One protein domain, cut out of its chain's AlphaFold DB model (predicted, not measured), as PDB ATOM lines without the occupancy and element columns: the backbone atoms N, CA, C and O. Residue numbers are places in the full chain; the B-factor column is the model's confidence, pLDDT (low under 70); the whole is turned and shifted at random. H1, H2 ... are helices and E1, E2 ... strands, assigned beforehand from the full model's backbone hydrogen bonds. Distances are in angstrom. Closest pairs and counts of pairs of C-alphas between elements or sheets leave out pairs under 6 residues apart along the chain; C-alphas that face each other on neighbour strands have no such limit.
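AT A GLANCE: This is residues 2 to 90 of the 190 residues of an uncharacterized protein of Cuneatibacter caecimuris (UniProt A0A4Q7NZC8). A small, strongly twisted sheet of four strands makes a head, and one long helix, H1, packs on one face of it with its residues 28 to 33, while residues 2 to 19 of H1 stick out as a long arm. A short helix, H2, only grazes the sheet. The printed part has 89 residues, in the order H1, E1, H2, E2, E3, E4; the sheet's order is E1, E2, E3, E4, antiparallel throughout, and the class is mixed, helices and strands. The whole is loose, with a radius of gyration of the C-alphas of 17.0 A, and elongated, spanning 58 by 30 by 20 A.

HOW THE PARTS SIT: In the sheet, E2, residues 55 to 61, and E3, residues 67 to 73, are inner strands and form a hairpin; N 57 and O 70 are 2.9 A apart, within hydrogen-bond range. E4, residues 82 to 85, is an edge strand and forms a hairpin with E3, with N 73 and O 82 at 2.9 A. E2, E3 and E4 make a meander, each strand the antiparallel neighbour of the one before. E1, residues 37 to 42, is the other edge strand, beside E2, with N 41 and O 58 at 2.9 A. H1, residues 2 to 34, is on the sheet, making two layers, a helix on one face of a sheet; its closest C-alphas to E1 are those of Met 32 and Arg 38, 6.9 A. H2, residues 44 to 50, grazes the sheet; its closest C-alphas to E2 are those of Thr 47 and Lys 55, 5.3 A. H1 and H2 are apart. In both helices every O i to N i+4 pair is within hydrogen-bond range.

IN THESE COORDINATES: H1 begins at C-alpha 2 (67.863, 116.639, 711.763) and is 48.1 A long. E1 measures 13.3 A, H2 10.1 A, E2 17.9 A, E3 18.7 A and E4 10.2 A, ending at C-alpha 85 (47.444, 112.576, 759.774).

THE WHOLE: The C-alphas of Lys 2 and Lys 65, the two farthest apart, are 59.5 A apart. The printed part has no cut and no long link. Without residues 2 to 19, the body spans 33 by 31 by 16 A. Mean pLDDT of the printed part is 75.2, and it is under 70 at residues 44 to 52, 63 to 67, 77 and 85 to 90.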
ATOM      1  N   LYS A   2      67.566 116.294 710.347       72.75
ATOM      2  CA  LYS A   2      67.863 116.639 711.763       72.75
ATOM      3  C   LYS A   2      66.735 117.400 712.492       72.75
ATOM      4  O   LYS A   2      66.316 116.981 713.558       72.75
ATOM      5  N   LYS A   3      66.155 118.434 711.863       79.31
ATOM      6  CA  LYS A   3      65.027 119.214 712.425       79.31
ATOM      7  C   LYS A   3      63.740 118.399 712.646       79.31
ATOM      8  O   LYS A   3      62.939 118.758 713.497       79.31
ATOM      9  N   VAL A   4      63.529 117.331 711.870       82.12
ATOM     10  CA  VAL A   4      62.341 116.463 711.980       82.12
ATOM     11  C   VAL A   4      62.514 115.488 713.143       82.12
ATOM     12  O   VAL A   4      61.600 115.332 713.942       82.12
ATOM     13  N   ILE A   5      63.715 114.918 713.291       83.88
ATOM     14  CA  ILE A   5      64.061 114.030 714.409       83.88
ATOM     15  C   ILE A   5      63.934 114.776 715.742       83.88
ATOM     16  O   ILE A   5      63.293 114.272 716.656       83.88
ATOM     17  N   THR A   6      64.449 116.006 715.843       84.00
ATOM     18  CA  THR A   6      64.328 116.809 717.073       84.00
ATOM     19  C   THR A   6      62.869 117.076 717.450       84.00
ATOM     20  O   THR A   6      62.505 116.920 718.611       84.00
ATOM     21  N   LYS A   7      62.007 117.418 716.479       84.38
ATOM     22  CA  LYS A   7      60.572 117.619 716.737       84.38
ATOM     23  C   LYS A   7      59.889 116.344 717.228       84.38
ATOM     24  O   LYS A   7      59.096 116.412 718.160       84.38
ATOM     25  N   LEU A   8      60.216 115.196 716.630       89.00
ATOM     26  CA  LEU A   8      59.666 113.904 717.034       89.00
ATOM     27  C   LEU A   8      60.047 113.570 718.484       89.00
ATOM     28  O   LEU A   8      59.185 113.212 719.279       89.00
ATOM     29  N   VAL A   9      61.318 113.775 718.849       88.69
ATOM     30  CA  VAL A   9      61.808 113.572 720.221       88.69
ATOM     31  C   VAL A   9      61.078 114.486 721.208       88.69
ATOM     32  O   VAL A   9      60.614 114.002 722.236       88.69
ATOM     33  N   CYS A  10      60.899 115.774 720.896       87.56
ATOM     34  CA  CYS A  10      60.155 116.695 721.765       87.56
ATOM     35  C   CYS A  10      58.700 116.254 721.991       87.56
ATOM     36  O   CYS A  10      58.205 116.339 723.116       87.56
ATOM     37  N   ILE A  11      58.021 115.760 720.949       91.88
ATOM     38  CA  ILE A  11      56.649 115.244 721.058       91.88
ATOM     39  C   ILE A  11      56.618 114.006 721.960       91.88
ATOM     40  O   ILE A  11      55.799 113.942 722.873       91.88
ATOM     41  N   CYS A  12      57.533 113.054 721.758       90.50
ATOM     42  CA  CYS A  12      57.610 111.850 722.586       90.50
ATOM     43  C   CYS A  12      57.897 112.175 724.059       90.50
ATOM     44  O   CYS A  12      57.233 111.633 724.936       90.50
ATOM     45  N   VAL A  13      58.830 113.090 724.341       90.69
ATOM     46  CA  VAL A  13      59.139 113.523 725.716       90.69
ATOM     47  C   VAL A  13      57.926 114.188 726.367       90.69
ATOM     48  O   VAL A  13      57.590 113.868 727.505       90.69
ATOM     49  N   SER A  14      57.226 115.058 725.636       90.62
ATOM     50  CA  SER A  14      56.015 115.719 726.140       90.62
ATOM     51  C   SER A  14      54.906 114.705 726.435       90.62
ATOM     52  O   SER A  14      54.270 114.775 727.483       90.62
ATOM     53  N   ALA A  15      54.708 113.717 725.555       91.19
ATOM     54  CA  ALA A  15      53.727 112.653 725.756       91.19
ATOM     55  C   ALA A  15      54.041 111.802 726.999       91.19
ATOM     56  O   ALA A  15      53.139 111.504 727.781       91.19
ATOM     57  N   VAL A  16      55.316 111.463 727.221       89.69
ATOM     58  CA  VAL A  16      55.757 110.749 728.431       89.69
ATOM     59  C   VAL A  16      55.523 111.597 729.681       89.69
ATOM     60  O   VAL A  16      54.993 111.082 730.662       89.69
ATOM     61  N   ALA A  17      55.848 112.892 729.652       85.25
ATOM     62  CA  ALA A  17      55.618 113.790 730.785       85.25
ATOM     63  C   ALA A  17      54.127 113.888 731.154       85.25
ATOM     64  O   ALA A  17      53.775 113.782 732.329       85.25
ATOM     65  N   VAL A  18      53.244 114.011 730.156       87.94
ATOM     66  CA  VAL A  18      51.787 114.015 730.363       87.94
ATOM     67  C   VAL A  18      51.311 112.683 730.944       87.94
ATOM     68  O   VAL A  18      50.546 112.677 731.906       87.94
ATOM     69  N   PHE A  19      51.787 111.555 730.409       88.19
ATOM     70  CA  PHE A  19      51.422 110.230 730.909       88.19
ATOM     71  C   PHE A  19      51.845 110.027 732.370       88.19
ATOM     72  O   PHE A  19      51.045 109.577 733.190       88.19
ATOM     73  N   LEU A  20      53.075 110.415 732.718       83.44
ATOM     74  CA  LEU A  20      53.579 110.347 734.090       83.44
ATOM     75  C   LEU A  20      52.790 111.267 735.032       83.44
ATOM     76  O   LEU A  20      52.438 110.845 736.134       83.44
ATOM     77  N   GLY A  21      52.453 112.484 734.594       80.62
ATOM     78  CA  GLY A  21      51.612 113.409 735.357       80.62
ATOM     79  C   GLY A  21      50.208 112.853 735.618       80.62
ATOM     80  O   GLY A  21      49.722 112.895 736.749       80.62
ATOM     81  N   ALA A  22      49.580 112.255 734.603       81.88
ATOM     82  CA  ALA A  22      48.265 111.628 734.730       81.88
ATOM     83  C   ALA A  22      48.296 110.403 735.660       81.88
ATOM     84  O   ALA A  22      47.439 110.270 736.536       81.88
ATOM     85  N   ALA A  23      49.307 109.540 735.524       79.88
ATOM     86  CA  ALA A  23      49.498 108.385 736.399       79.88
ATOM     87  C   ALA A  23      49.724 108.807 737.860       79.88
ATOM     88  O   ALA A  23      49.139 108.218 738.773       79.88
ATOM     89  N   TYR A  24      50.515 109.864 738.086       77.12
ATOM     90  CA  TYR A  24      50.725 110.446 739.411       77.12
ATOM     91  C   TYR A  24      49.402 110.906 740.026       77.12
ATOM     92  O   TYR A  24      49.105 110.545 741.166       77.12
ATOM     93  N   HIS A  25      48.611 111.668 739.266       78.19
ATOM     94  CA  HIS A  25      47.330 112.191 739.726       78.19
ATOM     95  C   HIS A  25      46.348 111.059 740.054       78.19
ATOM     96  O   HIS A  25      45.778 111.037 741.141       78.19
ATOM     97  N   PHE A  26      46.206 110.067 739.171       80.12
ATOM     98  CA  PHE A  26      45.267 108.959 739.366       80.12
ATOM     99  C   PHE A  26      45.638 108.062 740.555       80.12
ATOM    100  O   PHE A  26      44.770 107.681 741.339       80.12
ATOM    101  N   SER A  27      46.927 107.748 740.719       77.19
ATOM    102  CA  SER A  27      47.430 106.994 741.875       77.19
ATOM    103  C   SER A  27      47.109 107.709 743.188       77.19
ATOM    104  O   SER A  27      46.630 107.072 744.126       77.19
ATOM    105  N   PHE A  28      47.294 109.029 743.228       78.44
ATOM    106  CA  PHE A  28      46.965 109.847 744.389       78.44
ATOM    107  C   PHE A  28      45.463 109.845 744.700       78.44
ATOM    108  O   PHE A  28      45.075 109.518 745.821       78.44
ATOM    109  N   GLN A  29      44.607 110.128 743.708       77.31
ATOM    110  CA  GLN A  29      43.153 110.116 743.913       77.31
ATOM    111  C   GLN A  29      42.662 108.751 744.405       77.31
ATOM    112  O   GLN A  29      41.784 108.669 745.264       77.31
ATOM    113  N   ARG A  30      43.231 107.671 743.858       80.50
ATOM    114  CA  ARG A  30      42.911 106.306 744.268       80.50
ATOM    115  C   ARG A  30      43.322 106.046 745.714       80.50
ATOM    116  O   ARG A  30      42.530 105.451 746.435       80.50
ATOM    117  N   GLN A  31      44.504 106.493 746.137       80.56
ATOM    118  CA  GLN A  31      44.958 106.298 747.513       80.56
ATOM    119  C   GLN A  31      44.086 107.066 748.511       80.56
ATOM    120  O   GLN A  31      43.636 106.472 749.483       80.56
ATOM    121  N   MET A  32      43.765 108.336 748.232       80.38
ATOM    122  CA  MET A  32      42.844 109.119 749.068       80.38
ATOM    123  C   MET A  32      41.507 108.390 749.246       80.38
ATOM    124  O   MET A  32      41.024 108.273 750.364       80.38
ATOM    125  N   ARG A  33      40.955 107.813 748.167       78.88
ATOM    126  CA  ARG A  33      39.721 107.012 748.235       78.88
ATOM    127  C   ARG A  33      39.871 105.721 749.041       78.88
ATOM    128  O   ARG A  33      38.943 105.378 749.760       78.88
ATOM    129  N   ILE A  34      40.993 105.007 748.917       78.62
ATOM    130  CA  ILE A  34      41.257 103.775 749.687       78.62
ATOM    131  C   ILE A  34      41.310 104.074 751.187       78.62
ATOM    132  O   ILE A  34      40.721 103.335 751.968       78.62
ATOM    133  N   GLU A  35      41.946 105.179 751.575       76.56
ATOM    134  CA  GLU A  35      41.990 105.656 752.967       76.56
ATOM    135  C   GLU A  35      40.657 106.275 753.437       76.56
ATOM    136  O   GLU A  35      40.551 106.783 754.553       76.56
ATOM    137  N   GLY A  36      39.616 106.242 752.598       79.25
ATOM    138  CA  GLY A  36      38.281 106.712 752.944       79.25
ATOM    139  C   GLY A  36      38.111 108.228 752.870       79.25
ATOM    140  O   GLY A  36      37.242 108.754 753.559       79.25
ATOM    141  N   TYR A  37      38.896 108.936 752.052       81.06
ATOM    142  CA  TYR A  37      38.734 110.364 751.757       81.06
ATOM    143  C   TYR A  37      38.144 110.591 750.361       81.06
ATOM    144  O   TYR A  37      38.557 109.960 749.382       81.06
ATOM    145  N   ARG A  38      37.196 111.525 750.236       76.19
ATOM    146  CA  ARG A  38      36.493 111.777 748.962       76.19
ATOM    147  C   ARG A  38      36.648 113.195 748.437       76.19
ATOM    148  O   ARG A  38      36.879 113.356 747.240       76.19
ATOM    149  N   ASP A  39      36.562 114.182 749.315       75.69
ATOM    150  CA  ASP A  39      36.676 115.588 748.954       75.69
ATOM    151  C   ASP A  39      37.890 116.169 749.682       75.69
ATOM    152  O   ASP A  39      37.985 116.068 750.907       75.69
ATOM    153  N   TYR A  40      38.843 116.728 748.937       82.81
ATOM    154  CA  TYR A  40      40.053 117.302 749.515       82.81
ATOM    155  C   TYR A  40      40.573 118.499 748.722       82.81
ATOM    156  O   TYR A  40      40.456 118.538 747.498       82.81
ATOM    157  N   ILE A  41      41.185 119.450 749.426       80.31
ATOM    158  CA  ILE A  41      41.769 120.678 748.873       80.31
ATOM    159  C   ILE A  41      43.232 120.761 749.286       80.31
ATOM    160  O   ILE A  41      43.582 120.464 750.429       80.31
ATOM    161  N   TYR A  42      44.088 121.133 748.337       80.44
ATOM    162  CA  TYR A  42      45.513 121.327 748.574       80.44
ATOM    163  C   TYR A  42      45.753 122.603 749.382       80.44
ATOM    164  O   TYR A  42      45.266 123.672 749.028       80.44
ATOM    165  N   LEU A  43      46.527 122.487 750.454       72.25
ATOM    166  CA  LEU A  43      46.881 123.592 751.338       72.25
ATOM    167  C   LEU A  43      48.295 124.062 750.977       72.25
ATOM    168  O   LEU A  43      49.271 123.685 751.629       72.25
ATOM    169  N   GLU A  44      48.401 124.843 749.895       69.75
ATOM    170  CA  GLU A  44      49.679 125.287 749.308       69.75
ATOM    171  C   GLU A  44      50.568 125.997 750.326       69.75
ATOM    172  O   GLU A  44      51.674 125.542 750.592       69.75
ATOM    173  N   LYS A  45      50.037 127.026 750.986       59.28
ATOM    174  CA  LYS A  45      50.778 127.797 751.989       59.28
ATOM    175  C   LYS A  45      51.279 126.940 753.161       59.28
ATOM    176  O   LYS A  45      52.407 127.109 753.597       59.28
ATOM    177  N   ILE A  46      50.486 125.971 753.645       61.22
ATOM    178  CA  ILE A  46      50.962 125.042 754.692       61.22
ATOM    179  C   ILE A  46      52.102 124.179 754.156       61.22
ATOM    180  O   ILE A  46      53.092 123.955 754.842       61.22
ATOM    181  N   THR A  47      51.954 123.680 752.932       68.75
ATOM    182  CA  THR A  47      52.960 122.830 752.290       68.75
ATOM    183  C   THR A  47      54.296 123.557 752.137       68.75
ATOM    184  O   THR A  47      55.343 122.971 752.413       68.75
ATOM    185  N   GLU A  48      54.263 124.823 751.724       64.50
ATOM    186  CA  GLU A  48      55.455 125.666 751.580       64.50
ATOM    187  C   GLU A  48      56.169 125.875 752.921       64.50
ATOM    188  O   GLU A  48      57.381 125.677 753.009       64.50
ATOM    189  N   GLU A  49      55.417 126.189 753.974       58.81
ATOM    190  CA  GLU A  49      55.957 126.537 755.295       58.81
ATOM    191  C   GLU A  49      56.484 125.328 756.081       58.81
ATOM    192  O   GLU A  49      57.463 125.425 756.820       58.81
ATOM    193  N   VAL A  50      55.884 124.147 755.897       61.41
ATOM    194  CA  VAL A  50      56.358 122.908 756.536       61.41
ATOM    195  C   VAL A  50      57.743 122.500 756.025       61.41
ATOM    196  O   VAL A  50      58.522 121.902 756.768       61.41
ATOM    197  N   GLY A  51      58.067 122.789 754.761       59.53
ATOM    198  CA  GLY A  51      59.406 122.576 754.205       59.53
ATOM    199  C   GLY A  51      59.889 121.115 754.142       59.53
ATOM    200  O   GLY A  51      61.047 120.880 753.802       59.53
ATOM    201  N   THR A  52      59.041 120.118 754.439       66.62
ATOM    202  CA  THR A  52      59.394 118.681 754.366       66.62
ATOM    203  C   THR A  52      59.277 118.095 752.962       66.62
ATOM    204  O   THR A  52      59.704 116.967 752.727       66.62
ATOM    205  N   GLY A  53      58.687 118.841 752.024       71.12
ATOM    206  CA  GLY A  53      58.286 118.331 750.712       71.12
ATOM    207  C   GLY A  53      56.962 117.555 750.727       71.12
ATOM    208  O   GLY A  53      56.505 117.130 749.663       71.12
ATOM    209  N   ASP A  54      56.324 117.399 751.893       76.94
ATOM    210  CA  ASP A  54      54.999 116.787 752.019       76.94
ATOM    211  C   ASP A  54      53.913 117.743 751.559       76.94
ATOM    212  O   ASP A  54      53.837 118.883 752.013       76.94
ATOM    213  N   LYS A  55      53.003 117.253 750.720       81.62
ATOM    214  CA  LYS A  55      51.834 118.034 750.327       81.62
ATOM    215  C   LYS A  55      50.748 117.900 751.377       81.62
ATOM    216  O   LYS A  55      50.317 116.791 751.681       81.62
ATOM    217  N   CYS A  56      50.282 119.021 751.899       76.38
ATOM    218  CA  CYS A  56      49.221 119.055 752.894       76.38
ATOM    219  C   CYS A  56      47.862 119.253 752.225       76.38
ATOM    220  O   CYS A  56      47.720 120.053 751.299       76.38
ATOM    221  N   TYR A  57      46.855 118.528 752.702       79.25
ATOM    222  CA  TYR A  57      45.491 118.607 752.195       79.25
ATOM    223  C   TYR A  57      44.498 118.686 753.340       79.25
ATOM    224  O   TYR A  57      44.624 117.949 754.315       79.25
ATOM    225  N   PHE A  58      43.468 119.511 753.186       77.44
ATOM    226  CA  PHE A  58      42.237 119.354 753.952       77.44
ATOM    227  C   PHE A  58      41.426 118.246 753.285       77.44
ATOM    228  O   PHE A  58      41.222 118.318 752.078       77.44
ATOM    229  N   ALA A  59      40.977 117.235 754.023       78.06
ATOM    230  CA  ALA A  59      40.286 116.074 753.473       78.06
ATOM    231  C   ALA A  59      39.066 115.681 754.313       78.06
ATOM    232  O   ALA A  59      39.162 115.500 755.527       78.06
ATOM    233  N   LEU A  60      37.925 115.495 753.654       70.56
ATOM    234  CA  LEU A  60      36.710 114.929 754.231       70.56
ATOM    235  C   LEU A  60      36.695 113.414 754.062       70.56
ATOM    236  O   LEU A  60      37.054 112.886 753.005       70.56
ATOM    237  N   ASN A  61      36.227 112.719 755.097       71.00
ATOM    238  CA  ASN A  61      35.976 111.290 755.020       71.00
ATOM    239  C   ASN A  61      34.855 110.967 754.016       71.00
ATOM    240  O   ASN A  61      34.107 111.843 753.586       71.00
ATOM    241  N   GLU A  62      34.699 109.692 753.675       74.06
ATOM    242  CA  GLU A  62      33.789 109.215 752.625       74.06
ATOM    243  C   GLU A  62      32.331 109.642 752.848       74.06
ATOM    244  O   GLU A  62      31.602 109.916 751.895       74.06
ATOM    245  N   ASN A  63      31.941 109.778 754.118       69.50
ATOM    246  CA  ASN A  63      30.605 110.192 754.539       69.50
ATOM    247  C   ASN A  63      30.453 111.715 754.712       69.50
ATOM    248  O   ASN A  63      29.391 112.149 755.149       69.50
ATOM    249  N   ARG A  64      31.492 112.519 754.440       65.75
ATOM    250  CA  ARG A  64      31.525 113.991 754.601       65.75
ATOM    251  C   ARG A  64      31.220 114.500 756.017       65.75
ATOM    252  O   ARG A  64      30.848 115.653 756.204       65.75
ATOM    253  N   LYS A  65      31.390 113.644 757.029       61.19
ATOM    254  CA  LYS A  65      31.084 113.952 758.442       61.19
ATOM    255  C   LYS A  65      32.310 114.303 759.270       61.19
ATOM    256  O   LYS A  65      32.179 114.952 760.302       61.19
ATOM    257  N   LYS A  66      33.487 113.826 758.867       61.84
ATOM    258  CA  LYS A  66      34.752 114.061 759.572       61.84
ATOM    259  C   LYS A  66      35.751 114.657 758.599       61.84
ATOM    260  O   LYS A  66      35.839 114.183 757.470       61.84
ATOM    261  N   PHE A  67      36.500 115.650 759.051       67.00
ATOM    262  CA  PHE A  67      37.589 116.245 758.290       67.00
ATOM    263  C   PHE A  67      38.929 115.985 758.978       67.00
ATOM    264  O   PHE A  67      38.987 115.789 760.193       67.00
ATOM    265  N   TYR A  68      39.996 116.014 758.192       70.50
ATOM    266  CA  TYR A  68      41.372 115.851 758.638       70.50
ATOM    267  C   TYR A  68      42.268 116.745 757.787       70.50
ATOM    268  O   TYR A  68      42.023 116.895 756.592       70.50
ATOM    269  N   ILE A  69      43.326 117.300 758.376       72.75
ATOM    270  CA  ILE A  69      44.473 117.703 757.563       72.75
ATOM    271  C   ILE A  69      45.366 116.477 757.447       72.75
ATOM    272  O   ILE A  69      45.717 115.854 758.452       72.75
ATOM    273  N   VAL A  70      45.703 116.109 756.220       74.12
ATOM    274  CA  VAL A  70      46.583 114.982 755.929       74.12
ATOM    275  C   VAL A  70      47.822 115.478 755.207       74.12
ATOM    276  O   VAL A  70      47.736 116.303 754.296       74.12
ATOM    277  N   SER A  71      48.979 114.976 755.619       76.94
ATOM    278  CA  SER A  71      50.221 115.115 754.870       76.94
ATOM    279  C   SER A  71      50.353 113.928 753.940       76.94
ATOM    280  O   SER A  71      50.214 112.774 754.356       76.94
ATOM    281  N   VAL A  72      50.640 114.225 752.686       78.69
ATOM    282  CA  VAL A  72      50.805 113.239 751.635       78.69
ATOM    283  C   VAL A  72      52.255 113.281 751.198       78.69
ATOM    284  O   VAL A  72      52.701 114.243 750.564       78.69
ATOM    285  N   HIS A  73      52.970 112.214 751.525       83.38
ATOM    286  CA  HIS A  73      54.344 112.018 751.105       83.38
ATOM    287  C   HIS A  73      54.390 111.107 749.880       83.38
ATOM    288  O   HIS A  73      53.651 110.125 749.784       83.38
ATOM    289  N   LYS A  74      55.269 111.402 748.922       77.38
ATOM    290  CA  LYS A  74      55.476 110.541 747.755       77.38
ATOM    291  C   LYS A  74      56.963 110.316 747.526       77.38
ATOM    292  O   LYS A  74      57.619 111.116 746.866       77.38
ATOM    293  N   ASN A  75      57.452 109.181 748.023       74.38
ATOM    294  CA  ASN A  75      58.849 108.756 747.893       74.38
ATOM    295  C   ASN A  75      59.283 108.574 746.427       74.38
ATOM    296  O   ASN A  75      60.424 108.847 746.066       74.38
ATOM    297  N   SER A  76      58.388 108.056 745.574       74.25
ATOM    298  CA  SER A  76      58.702 107.652 744.198       74.25
ATOM    299  C   SER A  76      57.472 107.716 743.287       74.25
ATOM    300  O   SER A  76      56.332 107.692 743.743       74.25
ATOM    301  N   LEU A  77      57.686 107.762 741.966       66.94
ATOM    302  CA  LEU A  77      56.608 107.678 740.969       66.94
ATOM    303  C   LEU A  77      55.888 106.321 740.979       66.94
ATOM    304  O   LEU A  77      54.723 106.262 740.588       66.94
ATOM    305  N   PHE A  78      56.577 105.261 741.408       71.69
ATOM    306  CA  PHE A  78      56.080 103.881 741.378       71.69
ATOM    307  C   PHE A  78      55.505 103.409 742.713       71.69
ATOM    308  O   PHE A  78      54.804 102.400 742.748       71.69
ATOM    309  N   GLU A  79      55.792 104.129 743.796       72.06
ATOM    310  CA  GLU A  79      55.235 103.825 745.107       72.06
ATOM    311  C   GLU A  79      53.904 104.561 745.304       72.06
ATOM    312  O   GLU A  79      53.736 105.693 744.823       72.06
ATOM    313  N   PRO A  80      52.937 103.934 745.998       70.38
ATOM    314  CA  PRO A  80      51.748 104.632 746.458       70.38
ATOM    315  C   PRO A  80      52.148 105.848 747.297       70.38
ATOM    316  O   PRO A  80      53.140 105.815 748.022       70.38
ATOM    317  N   ALA A  81      51.367 106.923 747.202       79.06
ATOM    318  CA  ALA A  81      51.533 108.035 748.124       79.06
ATOM    319  C   ALA A  81      51.224 107.553 749.549       79.06
ATOM    320  O   ALA A  81      50.258 106.823 749.759       79.06
ATOM    321  N   GLU A  82      52.026 107.957 750.519       80.88
ATOM    322  CA  GLU A  82      51.754 107.691 751.920       80.88
ATOM    323  C   GLU A  82      50.911 108.836 752.478       80.88
ATOM    324  O   GLU A  82      51.278 110.004 752.347       80.88
ATOM    325  N   ILE A  83      49.772 108.503 753.083       79.69
ATOM    326  CA  ILE A  83      48.870 109.477 753.697       79.69
ATOM    327  C   ILE A  83      48.998 109.329 755.206       79.69
ATOM    328  O   ILE A  83      48.749 108.259 755.758       79.69
ATOM    329  N   LYS A  84      49.378 110.411 755.877       72.44
ATOM    330  CA  LYS A  84      49.467 110.466 757.335       72.44
ATOM    331  C   LYS A  84      48.594 111.595 757.864       72.44
ATOM    332  O   LYS A  84      48.496 112.635 757.207       72.44
ATOM    333  N   PRO A  85      47.983 111.438 759.051       66.75
ATOM    334  CA  PRO A  85      47.444 112.576 759.774       66.75
ATOM    335  C   PRO A  85      48.536 113.631 759.913       66.75
ATOM    336  O   PRO A  85      49.651 113.330 760.348       66.75
ATOM    337  N   PHE A  86      48.226 114.860 759.524       60.75
ATOM    338  CA  PHE A  86      49.170 115.948 759.667       60.75
ATOM    339  C   PHE A  86      49.258 116.338 761.141       60.75
ATOM    340  O   PHE A  86      48.266 116.724 761.757       60.75
ATOM    341  N   THR A  87      50.447 116.193 761.721       52.06
ATOM    342  CA  THR A  87      50.692 116.415 763.157       52.06
ATOM    343  C   THR A  87      51.394 117.746 763.452       52.06
ATOM    344  O   THR A  87      51.627 118.064 764.619       52.06
ATOM    345  N   GLY A  88      51.658 118.550 762.412       49.12
ATOM    346  CA  GLY A  88      52.376 119.826 762.489       49.12
ATOM    347  C   GLY A  88      53.848 119.687 762.897       49.12
ATOM    348  O   GLY A  88      54.289 118.643 763.380       49.12
ATOM    349  N   TYR A  89      54.626 120.758 762.722       40.81
ATOM    350  CA  TYR A  89      55.926 120.901 763.383       40.81
ATOM    351  C   TYR A  89      55.696 121.484 764.786       40.81
ATOM    352  O   TYR A  89      55.011 122.488 764.930       40.81
ATOM    353  N   ASN A  90      56.253 120.845 765.819       39.34
ATOM    354  CA  ASN A  90      56.061 121.169 767.243       39.34
ATOM    355  C   ASN A  90      54.638 120.999 767.796       39.34
ATOM    356  O   ASN A  90      54.091 121.894 768.431       39.34
TER     357      ASN A  90